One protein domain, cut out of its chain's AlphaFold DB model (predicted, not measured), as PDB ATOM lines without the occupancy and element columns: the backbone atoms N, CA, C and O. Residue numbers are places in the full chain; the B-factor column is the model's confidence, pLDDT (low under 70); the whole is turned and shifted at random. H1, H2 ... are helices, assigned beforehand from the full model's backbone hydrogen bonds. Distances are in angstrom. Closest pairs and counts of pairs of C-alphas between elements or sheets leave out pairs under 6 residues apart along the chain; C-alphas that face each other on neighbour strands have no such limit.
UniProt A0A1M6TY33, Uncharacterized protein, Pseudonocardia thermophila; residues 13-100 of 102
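What this domain is: This is residues 13 to 100 of the 102 residues of an uncharacterized protein of Pseudonocardia thermophila (UniProt A0A1M6TY33). Picture an open frame with an empty middle: a helical hairpin of H1 and H2 makes one side, the chain then loops round through the short helix H3 and the bare stretch of residues 63 to 79, and the lone helix H4 makes another side without touching any other helix. The hairpin is the one place where helices meet; H3, the stretch after it up to residue 77 and nearly the whole of H4 stand free of the rest. The printed part has 88 residues with four named helices, H1, H2, H3 and H4 in that order along the chain, and no named strand, and its class is all helix. It is only just loose, close to extended, with a radius of gyration of the C-alphas of 17.8 A and spans of 45 by 35 by 23 A.

Where its parts are: Find C-alpha 13 at (-17.582, -17.600, -25.289); from there H1, residues 13 to 29, runs 24.4 A to C-alpha 29. After a short link of 7 residues, look for C-alpha 37 at (-7.199, -44.510, -33.205), where H2, residues 37 to 49, begins its 18.7 A. A short link of 8 residues brings you to H3, residues 58 to 62. Then comes a long link of 17 residues, 63 to 79, with no named element. H4, residues 80 to 98, is the longest helix, with 27.7 A from first to last C-alpha, and it ends at C-alpha 98 at (-5.636, -57.974, -37.235).

How they stand to each other: Begin at the helical hairpin of H1 and H2, which touch with 4 pairs of C-alphas within 8 A. Their closest C-alphas are those of His 29 and Phe 40, 6.0 A apart. H1 touches H2 with residues 22 to 29 alone. The two run opposite ways at a shallow tilt of 8 degrees, with their centres 12.8 A apart. Going on along the chain, you find H3 apart from both H1 and H2. H4 is apart from H1, H2 and H3. In the backbones of H1, H2, H3 and H4 each O i to N i+4 pair is within hydrogen-bond range.

The domain as a whole: The two C-alphas farthest apart are those of Gly 53 and Pro 81, at 46.1 A, and the first and last printed C-alphas, of Gly 13 and Arg 100, are 42.5 A apart. Without the stretches that stand free, 46 residues remain, spanning 38 by 22 by 22 A. The printed part has no cut, and its long link is the one from H3 to H4, whose C-alphas lie 17 to 25 A from the mean of the C-alphas. Look at the B-factor column for the model's confidence: the mean pLDDT of the printed part is 79.0, with 92 for H1 and 64 for H4. It is under 70 in 26 residues, among them residues 58 to 61, 75 to 78 and 91 to 100.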
ATOM      1  N   GLY A  13     -18.980 -17.748 -24.908       88.00
ATOM      2  CA  GLY A  13     -17.582 -17.600 -25.289       88.00
ATOM      3  C   GLY A  13     -16.729 -18.828 -24.965       88.00
ATOM      4  O   GLY A  13     -15.993 -19.296 -25.838       88.00
ATOM      5  N   GLU A  14     -16.820 -19.365 -23.751       87.19
ATOM      6  CA  GLU A  14     -16.101 -20.562 -23.308       87.19
ATOM      7  C   GLU A  14     -16.521 -21.814 -24.089       87.19
ATOM      8  O   GLU A  14     -15.662 -22.523 -24.620       87.19
ATOM      9  N   GLU A  15     -17.826 -22.038 -24.285       88.50
ATOM     10  CA  GLU A  15     -18.300 -23.178 -25.079       88.50
ATOM     11  C   GLU A  15     -17.846 -23.069 -26.546       88.50
ATOM     12  O   GLU A  15     -17.413 -24.052 -27.162       88.50
ATOM     13  N   ALA A  16     -17.884 -21.866 -27.129       90.56
ATOM     14  CA  ALA A  16     -17.415 -21.645 -28.494       90.56
ATOM     15  C   ALA A  16     -15.911 -21.928 -28.653       90.56
ATOM     16  O   ALA A  16     -15.508 -22.514 -29.668       90.56
ATOM     17  N   ARG A  17     -15.091 -21.551 -27.661       93.81
ATOM     18  CA  ARG A  17     -13.648 -21.840 -27.623       93.81
ATOM     19  C   ARG A  17     -13.386 -23.333 -27.486       93.81
ATOM     20  O   ARG A  17     -12.691 -23.889 -28.336       93.81
ATOM     21  N   TRP A  18     -14.037 -23.994 -26.530       94.06
ATOM     22  CA  TRP A  18     -13.939 -25.444 -26.350       94.06
ATOM     23  C   TRP A  18     -14.311 -26.196 -27.639       94.06
ATOM     24  O   TRP A  18     -13.565 -27.052 -28.110       94.06
ATOM     25  N   ARG A  19     -15.410 -25.812 -28.309       93.19
ATOM     26  CA  ARG A  19     -15.814 -26.412 -29.595       93.19
ATOM     27  C   ARG A  19     -14.787 -26.168 -30.706       93.19
ATOM     28  O   ARG A  19     -14.639 -27.005 -31.599       93.19
ATOM     29  N   ALA A  20     -14.125 -25.011 -30.722       95.38
ATOM     30  CA  ALA A  20     -13.092 -24.705 -31.707       95.38
ATOM     31  C   ALA A  20     -11.837 -25.564 -31.495       95.38
ATOM     32  O   ALA A  20     -11.338 -26.142 -32.464       95.38
ATOM     33  N   GLU A  21     -11.394 -25.706 -30.248       95.81
ATOM     34  CA  GLU A  21     -10.279 -26.569 -29.846       95.81
ATOM     35  C   GLU A  21     -10.578 -28.041 -30.128       95.81
ATOM     36  O   GLU A  21      -9.776 -28.718 -30.770       95.81
ATOM     37  N   PHE A  22     -11.776 -28.508 -29.774       94.12
ATOM     38  CA  PHE A  22     -12.244 -29.854 -30.089       94.12
ATOM     39  C   PHE A  22     -12.166 -30.143 -31.595       94.12
ATOM     40  O   PHE A  22     -11.605 -31.150 -32.024       94.12
ATOM     41  N   ARG A  23     -12.668 -29.232 -32.442       95.12
ATOM     42  CA  ARG A  23     -12.588 -29.399 -33.905       95.12
ATOM     43  C   ARG A  23     -11.154 -29.376 -34.425       95.12
ATOM     44  O   ARG A  23     -10.872 -30.062 -35.408       95.12
ATOM     45  N   ALA A  24     -10.273 -28.577 -33.826       94.44
ATOM     46  CA  ALA A  24      -8.859 -28.555 -34.182       94.44
ATOM     47  C   ALA A  24      -8.192 -29.895 -33.831       94.44
ATOM     48  O   ALA A  24      -7.576 -30.501 -34.706       94.44
ATOM     49  N   PHE A  25      -8.422 -30.407 -32.617       94.12
ATOM     50  CA  PHE A  25      -7.959 -31.724 -32.179       94.12
ATOM     51  C   PHE A  25      -8.428 -32.829 -33.128       94.12
ATOM     52  O   PHE A  25      -7.608 -33.599 -33.628       94.12
ATOM     53  N   VAL A  26      -9.731 -32.858 -33.438       93.81
ATOM     54  CA  VAL A  26     -10.313 -33.865 -34.332       93.81
ATOM     55  C   VAL A  26      -9.713 -33.784 -35.723       93.81
ATOM     56  O   VAL A  26      -9.474 -34.814 -36.342       93.81
ATOM     57  N   ARG A  27      -9.468 -32.579 -36.241       89.50
ATOM     58  CA  ARG A  27      -8.880 -32.409 -37.571       89.50
ATOM     59  C   ARG A  27      -7.465 -32.977 -37.644       89.50
ATOM     60  O   ARG A  27      -7.157 -33.597 -38.662       89.50
ATOM     61  N   GLU A  28      -6.677 -32.750 -36.597       92.25
ATOM     62  CA  GLU A  28      -5.267 -33.127 -36.485       92.25
ATOM     63  C   GLU A  28      -5.084 -34.632 -36.240       92.25
ATOM     64  O   GLU A  28      -4.365 -35.295 -36.979       92.25
ATOM     65  N   HIS A  29      -5.805 -35.203 -35.272       89.25
ATOM     66  CA  HIS A  29      -5.596 -36.584 -34.811       89.25
ATOM     67  C   HIS A  29      -6.522 -37.602 -35.494       89.25
ATOM     68  O   HIS A  29      -6.617 -38.750 -35.067       89.25
ATOM     69  N   HIS A  30      -7.242 -37.205 -36.550       89.12
ATOM     70  CA  HIS A  30      -8.249 -38.069 -37.163       89.12
ATOM     71  C   HIS A  30      -7.634 -39.370 -37.722       89.12
ATOM     72  O   HIS A  30      -6.746 -39.297 -38.582       89.12
ATOM     73  N   PRO A  31      -8.175 -40.559 -37.395       88.19
ATOM     74  CA  PRO A  31      -7.673 -41.829 -37.927       88.19
ATOM     75  C   PRO A  31      -7.721 -41.938 -39.456       88.19
ATOM     76  O   PRO A  31      -6.882 -42.591 -40.073       88.19
ATOM     77  N   ASP A  32      -8.680 -41.273 -40.109       84.62
ATOM     78  CA  ASP A  32      -8.739 -41.237 -41.583       84.62
ATOM     79  C   ASP A  32      -7.702 -40.317 -42.235       84.62
ATOM     80  O   ASP A  32      -7.482 -40.421 -43.440       84.62
ATOM     81  N   ARG A  33      -7.031 -39.455 -41.462       86.88
ATOM     82  CA  ARG A  33      -5.840 -38.719 -41.914       86.88
ATOM     83  C   ARG A  33      -4.531 -39.414 -41.539       86.88
ATOM     84  O   ARG A  33      -3.467 -38.896 -41.854       86.88
ATOM     85  N   GLY A  34      -4.613 -40.597 -40.928       82.62
ATOM     86  CA  GLY A  34      -3.456 -41.356 -40.463       82.62
ATOM     87  C   GLY A  34      -3.105 -41.145 -38.990       82.62
ATOM     88  O   GLY A  34      -2.047 -41.614 -38.583       82.62
ATOM     89  N   GLY A  35      -3.962 -40.481 -38.204       83.62
ATOM     90  CA  GLY A  35      -3.816 -40.404 -36.747       83.62
ATOM     91  C   GLY A  35      -4.014 -41.758 -36.058       83.62
ATOM     92  O   GLY A  35      -4.594 -42.686 -36.636       83.62
ATOM     93  N   ASP A  36      -3.531 -41.876 -34.824       87.56
ATOM     94  CA  ASP A  36      -3.689 -43.090 -34.025       87.56
ATOM     95  C   ASP A  36      -5.130 -43.194 -33.475       87.56
ATOM     96  O   ASP A  36      -5.594 -42.274 -32.793       87.56
ATOM     97  N   PRO A  37      -5.870 -44.284 -33.765       87.81
ATOM     98  CA  PRO A  37      -7.199 -44.510 -33.205       87.81
ATOM     99  C   PRO A  37      -7.249 -44.488 -31.675       87.81
ATOM    100  O   PRO A  37      -8.214 -43.961 -31.122       87.81
ATOM    101  N   ASP A  38      -6.241 -45.038 -30.999       86.19
ATOM    102  CA  ASP A  38      -6.256 -45.180 -29.543       86.19
ATOM    103  C   ASP A  38      -6.005 -43.826 -28.868       86.19
ATOM    104  O   ASP A  38      -6.724 -43.442 -27.940       86.19
ATOM    105  N   GLU A  39      -5.063 -43.036 -29.395       86.88
ATOM    106  CA  GLU A  39      -4.841 -41.656 -28.945       86.88
ATOM    107  C   GLU A  39      -6.057 -40.768 -29.216       86.88
ATOM    108  O   GLU A  39      -6.418 -39.928 -28.386       86.88
ATOM    109  N   PHE A  40      -6.724 -40.972 -30.355       90.25
ATOM    110  CA  PHE A  40      -7.938 -40.248 -30.698       90.25
ATOM    111  C   PHE A  40      -9.062 -40.532 -29.692       90.25
ATOM    112  O   PHE A  40      -9.660 -39.593 -29.170       90.25
ATOM    113  N   VAL A  41      -9.314 -41.805 -29.360       92.88
ATOM    114  CA  VAL A  41     -10.321 -42.198 -28.357       92.88
ATOM    115  C   VAL A  41      -9.974 -41.643 -26.974       92.88
ATOM    116  O   VAL A  41     -10.842 -41.064 -26.317       92.88
ATOM    117  N   ALA A  42      -8.712 -41.746 -26.550       92.50
ATOM    118  CA  ALA A  42      -8.261 -41.183 -25.280       92.50
ATOM    119  C   ALA A  42      -8.438 -39.655 -25.231       92.50
ATOM    120  O   ALA A  42      -8.843 -39.103 -24.207       92.50
ATOM    121  N   GLY A  43      -8.175 -38.960 -26.340       92.31
ATOM    122  CA  GLY A  43      -8.407 -37.524 -26.453       92.31
ATOM    123  C   GLY A  43      -9.890 -37.155 -26.408       92.31
ATOM    124  O   GLY A  43     -10.251 -36.213 -25.704       92.31
ATOM    125  N   LEU A  44     -10.763 -37.916 -27.077       93.69
ATOM    126  CA  LEU A  44     -12.214 -37.703 -27.008       93.69
ATOM    127  C   LEU A  44     -12.749 -37.833 -25.576       93.69
ATOM    128  O   LEU A  44     -13.569 -37.013 -25.170       93.69
ATOM    129  N   ALA A  45     -12.263 -38.813 -24.807       92.94
ATOM    130  CA  ALA A  45     -12.642 -38.978 -23.405       92.94
ATOM    131  C   ALA A  45     -12.271 -37.742 -22.564       92.94
ATOM    132  O   ALA A  45     -13.120 -37.200 -21.861       92.94
ATOM    133  N   ARG A  46     -11.049 -37.216 -22.728       92.88
ATOM    134  CA  ARG A  46     -10.603 -35.991 -22.034       92.88
ATOM    135  C   ARG A  46     -11.454 -34.772 -22.381       92.88
ATOM    136  O   ARG A  46     -11.766 -33.979 -21.501       92.88
ATOM    137  N   PHE A  47     -11.832 -34.613 -23.651       92.12
ATOM    138  CA  PHE A  47     -12.715 -33.519 -24.063       92.12
ATOM    139  C   PHE A  47     -14.124 -33.664 -23.477       92.12
ATOM    140  O   PHE A  47     -14.724 -32.662 -23.102       92.12
ATOM    141  N   ALA A  48     -14.652 -34.887 -23.372       89.62
ATOM    142  CA  ALA A  48     -15.954 -35.128 -22.754       89.62
ATOM    143  C   ALA A  48     -15.964 -34.758 -21.259       89.62
ATOM    144  O   ALA A  48     -16.937 -34.179 -20.784       89.62
ATOM    145  N   GLU A  49     -14.873 -35.046 -20.545       91.00
ATOM    146  CA  GLU A  49     -14.688 -34.680 -19.134       91.00
ATOM    147  C   GLU A  49     -14.501 -33.167 -18.927       91.00
ATOM    148  O   GLU A  49     -14.930 -32.633 -17.909       91.00
ATOM    149  N   SER A  50     -13.881 -32.468 -19.885       89.94
ATOM    150  CA  SER A  50     -13.583 -31.029 -19.797       89.94
ATOM    151  C   SER A  50     -14.654 -30.114 -20.392       89.94
ATOM    152  O   SER A  50     -14.435 -28.908 -20.517       89.94
ATOM    153  N   ARG A  51     -15.795 -30.668 -20.813       89.56
ATOM    154  CA  ARG A  51     -16.851 -29.904 -21.475       89.56
ATOM    155  C   ARG A  51     -17.457 -28.853 -20.521       89.56
ATOM    156  O   ARG A  51     -17.906 -29.221 -19.434       89.56
ATOM    157  N   PRO A  52     -17.539 -27.571 -20.930       87.25
ATOM    158  CA  PRO A  52     -18.303 -26.555 -20.205       87.25
ATOM    159  C   PRO A  52     -19.774 -26.976 -20.084       87.25
ATOM    160  O   PRO A  52     -20.350 -27.458 -21.061       87.25
ATOM    161  N   GLY A  53     -20.348 -26.855 -18.888       82.62
ATOM    162  CA  GLY A  53     -21.691 -27.368 -18.579       82.62
ATOM    163  C   GLY A  53     -21.726 -28.850 -18.168       82.62
ATOM    164  O   GLY A  53     -22.783 -29.368 -17.824       82.62
ATOM    165  N   GLY A  54     -20.570 -29.524 -18.137       82.69
ATOM    166  CA  GLY A  54     -20.444 -30.928 -17.751       82.69
ATOM    167  C   GLY A  54     -20.578 -31.908 -18.925       82.69
ATOM    168  O   GLY A  54     -20.803 -31.511 -20.076       82.69
ATOM    169  N   PRO A  55     -20.390 -33.215 -18.668       78.62
ATOM    170  CA  PRO A  55     -20.550 -34.235 -19.693       78.62
ATOM    171  C   PRO A  55     -22.003 -34.260 -20.176       78.62
ATOM    172  O   PRO A  55     -22.926 -34.232 -19.368       78.62
ATOM    173  N   ALA A  56     -22.197 -34.360 -21.495       72.38
ATOM    174  CA  ALA A  56     -23.534 -34.523 -22.062       72.38
ATOM    175  C   ALA A  56     -24.153 -35.810 -21.508       72.38
ATOM    176  O   ALA A  56     -23.596 -36.897 -21.686       72.38
ATOM    177  N   THR A  57     -25.290 -35.684 -20.840       74.31
ATOM    178  CA  THR A  57     -26.034 -36.824 -20.323       74.31
ATOM    179  C   THR A  57     -27.026 -37.328 -21.367       74.31
ATOM    180  O   THR A  57     -27.370 -36.633 -22.322       74.31
ATOM    181  N   ALA A  58     -27.503 -38.563 -21.195       67.62
ATOM    182  CA  ALA A  58     -28.588 -39.087 -22.023       67.62
ATOM    183  C   ALA A  58     -29.870 -38.244 -21.888       67.62
ATOM    184  O   ALA A  58     -30.586 -38.086 -22.871       67.62
ATOM    185  N   ALA A  59     -30.101 -37.641 -20.717       66.50
ATOM    186  CA  ALA A  59     -31.235 -36.752 -20.473       66.50
ATOM    187  C   ALA A  59     -31.161 -35.477 -21.334       66.50
ATOM    188  O   ALA A  59     -32.154 -35.099 -21.945       66.50
ATOM    189  N   ASP A  60     -29.970 -34.882 -21.487       69.56
ATOM    190  CA  ASP A  60     -29.778 -33.708 -22.359       69.56
ATOM    191  C   ASP A  60     -30.090 -34.013 -23.835       69.56
ATOM    192  O   ASP A  60     -30.439 -33.118 -24.605       69.56
ATOM    193  N   ALA A  61     -29.928 -35.275 -24.248       69.19
ATOM    194  CA  ALA A  61     -30.257 -35.729 -25.595       69.19
ATOM    195  C   ALA A  61     -31.747 -36.078 -25.759       69.19
ATOM    196  O   ALA A  61     -32.282 -35.867 -26.844       69.19
ATOM    197  N   GLU A  62     -32.403 -36.600 -24.718       71.81
ATOM    198  CA  GLU A  62     -33.843 -36.907 -24.714       71.81
ATOM    199  C   GLU A  62     -34.709 -35.640 -24.708       71.81
ATOM    200  O   GLU A  62     -35.746 -35.612 -25.364       71.81
ATOM    201  N   ASP A  63     -34.269 -34.572 -24.037       73.06
ATOM    202  CA  ASP A  63     -35.013 -33.306 -23.966       73.06
ATOM    203  C   ASP A  63     -34.820 -32.399 -25.198       73.06
ATOM    204  O   ASP A  63     -35.480 -31.361 -25.322       73.06
ATOM    205  N   ASP A  64     -33.926 -32.752 -26.128       76.06
ATOM    206  CA  ASP A  64     -33.680 -31.962 -27.333       76.06
ATOM    207  C   ASP A  64     -34.517 -32.488 -28.518       76.06
ATOM    208  O   ASP A  64     -34.141 -33.470 -29.171       76.06
ATOM    209  N   PRO A  65     -35.607 -31.785 -28.900       79.06
ATOM    210  CA  PRO A  65     -36.551 -32.236 -29.926       79.06
ATOM    211  C   PRO A  65     -35.918 -32.362 -31.321       79.06
ATOM    212  O   PRO A  65     -36.535 -32.873 -32.259       79.06
ATOM    213  N   ARG A  66     -34.673 -31.895 -31.506       75.19
ATOM    214  CA  ARG A  66     -33.899 -32.125 -32.733       75.19
ATOM    215  C   ARG A  66     -33.483 -33.584 -32.906       75.19
ATOM    216  O   ARG A  66     -33.187 -33.962 -34.043       75.19
ATOM    217  N   TYR A  67     -33.414 -34.375 -31.835       78.50
ATOM    218  CA  TYR A  67     -33.034 -35.788 -31.898       78.50
ATOM    219  C   TYR A  67     -34.226 -36.727 -32.129       78.50
ATOM    220  O   TYR A  67     -34.021 -37.793 -32.701       78.50
ATOM    221  N   ASP A  68     -35.459 -36.295 -31.841       80.75
ATOM    222  CA  ASP A  68     -36.696 -37.047 -32.134       80.75
ATOM    223  C   ASP A  68     -37.083 -37.064 -33.620       80.75
ATOM    224  O   ASP A  68     -38.006 -37.767 -34.047       80.75
ATOM    225  N   ARG A  69     -36.398 -36.266 -34.445       79.75
ATOM    226  CA  ARG A  69     -36.671 -36.230 -35.882       79.75
ATOM    227  C   ARG A  69     -36.358 -37.598 -36.514       79.75
ATOM    228  O   ARG A  69     -35.302 -38.168 -36.231       79.75
ATOM    229  N   PRO A  70     -37.207 -38.105 -37.426       80.69
ATOM    230  CA  PRO A  70     -36.941 -39.358 -38.123       80.69
ATOM    231  C   PRO A  70     -35.561 -39.351 -38.791       80.69
ATOM    232  O   PRO A  70     -35.238 -38.453 -39.573       80.69
ATOM    233  N   VAL A  71     -34.740 -40.360 -38.489       76.50
ATOM    234  CA  VAL A  71     -33.447 -40.556 -39.153       76.50
ATOM    235  C   VAL A  71     -33.705 -41.104 -40.555       76.50
ATOM    236  O   VAL A  71     -33.969 -42.291 -40.736       76.50
ATOM    237  N   GLU A  72     -33.627 -40.238 -41.564       81.00
ATOM    238  CA  GLU A  72     -33.669 -40.651 -42.965       81.00
ATOM    239  C   GLU A  72     -32.257 -41.016 -43.442       81.00
ATOM    240  O   GLU A  72     -31.375 -40.165 -43.573       81.00
ATOM    241  N   PHE A  73     -32.023 -42.300 -43.721       74.38
ATOM    242  CA  PHE A  73     -30.797 -42.732 -44.386       74.38
ATOM    243  C   PHE A  73     -30.871 -42.356 -45.860       74.38
ATOM    244  O   PHE A  73     -31.319 -43.156 -46.679       74.38
ATOM    245  N   THR A  74     -30.413 -41.157 -46.221       78.44
ATOM    246  CA  THR A  74     -30.243 -40.807 -47.632       78.44
ATOM    247  C   THR A  74     -29.175 -41.729 -48.227       78.44
ATOM    248  O   THR A  74     -28.001 -41.636 -47.841       78.44
ATOM    249  N   PRO A  75     -29.523 -42.638 -49.156       69.19
ATOM    250  CA  PRO A  75     -28.524 -43.465 -49.793       69.19
ATOM    251  C   PRO A  75     -27.676 -42.550 -50.665       69.19
ATOM    252  O   PRO A  75     -28.111 -42.080 -51.714       69.19
ATOM    253  N   VAL A  76     -26.443 -42.288 -50.237       68.50
ATOM    254  CA  VAL A  76     -25.461 -41.647 -51.106       68.50
ATOM    255  C   VAL A  76     -25.229 -42.616 -52.263       68.50
ATOM    256  O   VAL A  76     -24.623 -43.681 -52.087       68.50
ATOM    257  N   HIS A  77     -25.772 -42.289 -53.435       62.59
ATOM    258  CA  HIS A  77     -25.729 -43.136 -54.620       62.59
ATOM    259  C   HIS A  77     -24.313 -43.101 -55.211       62.59
ATOM    260  O   HIS A  77     -24.016 -42.394 -56.168       62.59
ATOM    261  N   HIS A  78     -23.398 -43.843 -54.591       64.19
ATOM    262  CA  HIS A  78     -22.044 -43.984 -55.101       64.19
ATOM    263  C   HIS A  78     -22.102 -44.843 -56.369       64.19
ATOM    264  O   HIS A  78     -22.657 -45.949 -56.320       64.19
ATOM    265  N   PRO A  79     -21.529 -44.386 -57.495       72.62
ATOM    266  CA  PRO A  79     -21.453 -45.208 -58.691       72.62
ATOM    267  C   PRO A  79     -20.706 -46.508 -58.370       72.62
ATOM    268  O   PRO A  79     -19.763 -46.523 -57.574       72.62
ATOM    269  N   PHE A  80     -21.141 -47.609 -58.987       66.12
ATOM    270  CA  PHE A  80     -20.643 -48.968 -58.742       66.12
ATOM    271  C   PHE A  80     -19.110 -49.089 -58.573       66.12
ATOM    272  O   PHE A  80     -18.691 -49.694 -57.582       66.12
ATOM    273  N   PRO A  81     -18.251 -48.474 -59.418       60.91
ATOM    274  CA  PRO A  81     -16.797 -48.568 -59.239       60.91
ATOM    275  C   PRO A  81     -16.295 -47.987 -57.905       60.91
ATOM    276  O   PRO A  81     -15.355 -48.511 -57.309       60.91
ATOM    277  N   MET A  82     -16.948 -46.953 -57.375       67.31
ATOM    278  CA  MET A  82     -16.555 -46.307 -56.120       67.31
ATOM    279  C   MET A  82     -16.891 -47.169 -54.896       67.31
ATOM    280  O   MET A  82     -16.147 -47.174 -53.916       67.31
ATOM    281  N   ARG A  83     -17.963 -47.972 -54.960       64.12
ATOM    282  CA  ARG A  83     -18.307 -48.939 -53.900       64.12
ATOM    283  C   ARG A  83     -17.262 -50.049 -53.800       64.12
ATOM    284  O   ARG A  83     -16.904 -50.440 -52.691       64.12
ATOM    285  N   VAL A  84     -16.731 -50.501 -54.939       72.06
ATOM    286  CA  VAL A  84     -15.644 -51.492 -54.991       72.06
ATOM    287  C   VAL A  84     -14.360 -50.919 -54.381       72.06
ATOM    288  O   VAL A  84     -13.728 -51.587 -53.565       72.06
ATOM    289  N   ALA A  85     -14.021 -49.661 -54.676       67.75
ATOM    290  CA  ALA A  85     -12.869 -48.991 -54.069       67.75
ATOM    291  C   ALA A  85     -13.010 -48.847 -52.540       67.75
ATOM    292  O   ALA A  85     -12.084 -49.177 -51.798       67.75
ATOM    293  N   ILE A  86     -14.185 -48.434 -52.046       71.75
ATOM    294  CA  ILE A  86     -14.461 -48.338 -50.600       71.75
ATOM    295  C   ILE A  86     -14.380 -49.717 -49.929       71.75
ATOM    296  O   ILE A  86     -13.814 -49.837 -48.839       71.75
ATOM    297  N   ALA A  87     -14.913 -50.763 -50.564       68.94
ATOM    298  CA  ALA A  87     -14.840 -52.129 -50.050       68.94
ATOM    299  C   ALA A  87     -13.390 -52.644 -49.988       68.94
ATOM    300  O   ALA A  87     -12.996 -53.262 -48.995       68.94
ATOM    301  N   LEU A  88     -12.572 -52.326 -50.995       66.94
ATOM    302  CA  LEU A  88     -11.153 -52.682 -51.028       66.94
ATOM    303  C   LEU A  88     -10.377 -51.975 -49.905       66.94
ATOM    304  O   LEU A  88      -9.658 -52.627 -49.147       66.94
ATOM    305  N   ILE A  89     -10.590 -50.667 -49.730       68.75
ATOM    306  CA  ILE A  89      -9.965 -49.877 -48.657       68.75
ATOM    307  C   ILE A  89     -10.365 -50.421 -47.277       68.75
ATOM    308  O   ILE A  89      -9.501 -50.621 -46.419       68.75
ATOM    309  N   ARG A  90     -11.654 -50.722 -47.056       71.25
ATOM    310  CA  ARG A  90     -12.136 -51.324 -45.797       71.25
ATOM    311  C   ARG A  90     -11.487 -52.679 -45.516       71.25
ATOM    312  O   ARG A  90     -11.115 -52.951 -44.376       71.25
ATOM    313  N   THR A  91     -11.315 -53.505 -46.544       62.16
ATOM    314  CA  THR A  91     -10.734 -54.849 -46.403       62.16
ATOM    315  C   THR A  91      -9.253 -54.785 -46.029       62.16
ATOM    316  O   THR A  91      -8.825 -55.462 -45.095       62.16
ATOM    317  N   VAL A  92      -8.479 -53.910 -46.678       62.91
ATOM    318  CA  VAL A  92      -7.052 -53.724 -46.368       62.91
ATOM    319  C   VAL A  92      -6.853 -53.142 -44.963       62.91
ATOM    320  O   VAL A  92      -5.952 -53.573 -44.241       62.91
ATOM    321  N   ARG A  93      -7.717 -52.216 -44.517       66.12
ATOM    322  CA  ARG A  93      -7.669 -51.672 -43.145       66.12
ATOM    323  C   ARG A  93      -7.992 -52.733 -42.088       66.12
ATOM    324  O   ARG A  93      -7.284 -52.806 -41.088       66.12
ATOM    325  N   LYS A  94      -8.976 -53.607 -42.335       56.75
ATOM    326  CA  LYS A  94      -9.323 -54.711 -41.420       56.75
ATOM    327  C   LYS A  94      -8.175 -55.714 -41.259       56.75
ATOM    328  O   LYS A  94      -7.893 -56.150 -40.148       56.75
ATOM    329  N   GLN A  95      -7.476 -56.043 -42.346       56.72
ATOM    330  CA  GLN A  95      -6.329 -56.955 -42.293       56.72
ATOM    331  C   GLN A  95      -5.111 -56.352 -41.584       56.72
ATOM    332  O   GLN A  95      -4.355 -57.079 -40.947       56.72
ATOM    333  N   ARG A  96      -4.917 -55.032 -41.670       58.00
ATOM    334  CA  ARG A  96      -3.841 -54.335 -40.950       58.00
ATOM    335  C   ARG A  96      -4.101 -54.233 -39.447       58.00
ATOM    336  O   ARG A  96      -3.147 -54.324 -38.686       58.00
ATOM    337  N   ALA A  97      -5.361 -54.101 -39.032       56.22
ATOM    338  CA  ALA A  97      -5.739 -54.134 -37.620       56.22
ATOM    339  C   ALA A  97      -5.509 -55.523 -36.995       56.22
ATOM    340  O   ALA A  97      -4.964 -55.614 -35.905       56.22
ATOM    341  N   ALA A  98      -5.828 -56.602 -37.721       56.66
ATOM    342  CA  ALA A  98      -5.636 -57.974 -37.235       56.66
ATOM    343  C   ALA A  98      -4.157 -58.376 -37.061       56.66
ATOM    344  O   ALA A  98      -3.847 -59.220 -36.233       56.66
ATOM    345  N   ARG A  99      -3.244 -57.761 -37.824       54.91
ATOM    346  CA  ARG A  99      -1.794 -58.033 -37.775       54.91
ATOM    347  C   ARG A  99      -1.030 -57.217 -36.725       54.91
ATOM    348  O   ARG A  99       0.179 -57.359 -36.638       54.91
ATOM    349  N   ARG A 100      -1.693 -56.314 -35.992       52.19
ATOM    350  CA  ARG A 100      -1.077 -55.522 -34.904       52.19
ATOM    351  C   ARG A 100      -1.250 -56.150 -33.518       52.19
ATOM    352  O   ARG A 100      -0.688 -55.638 -32.561       52.19
TER     353      ARG A 100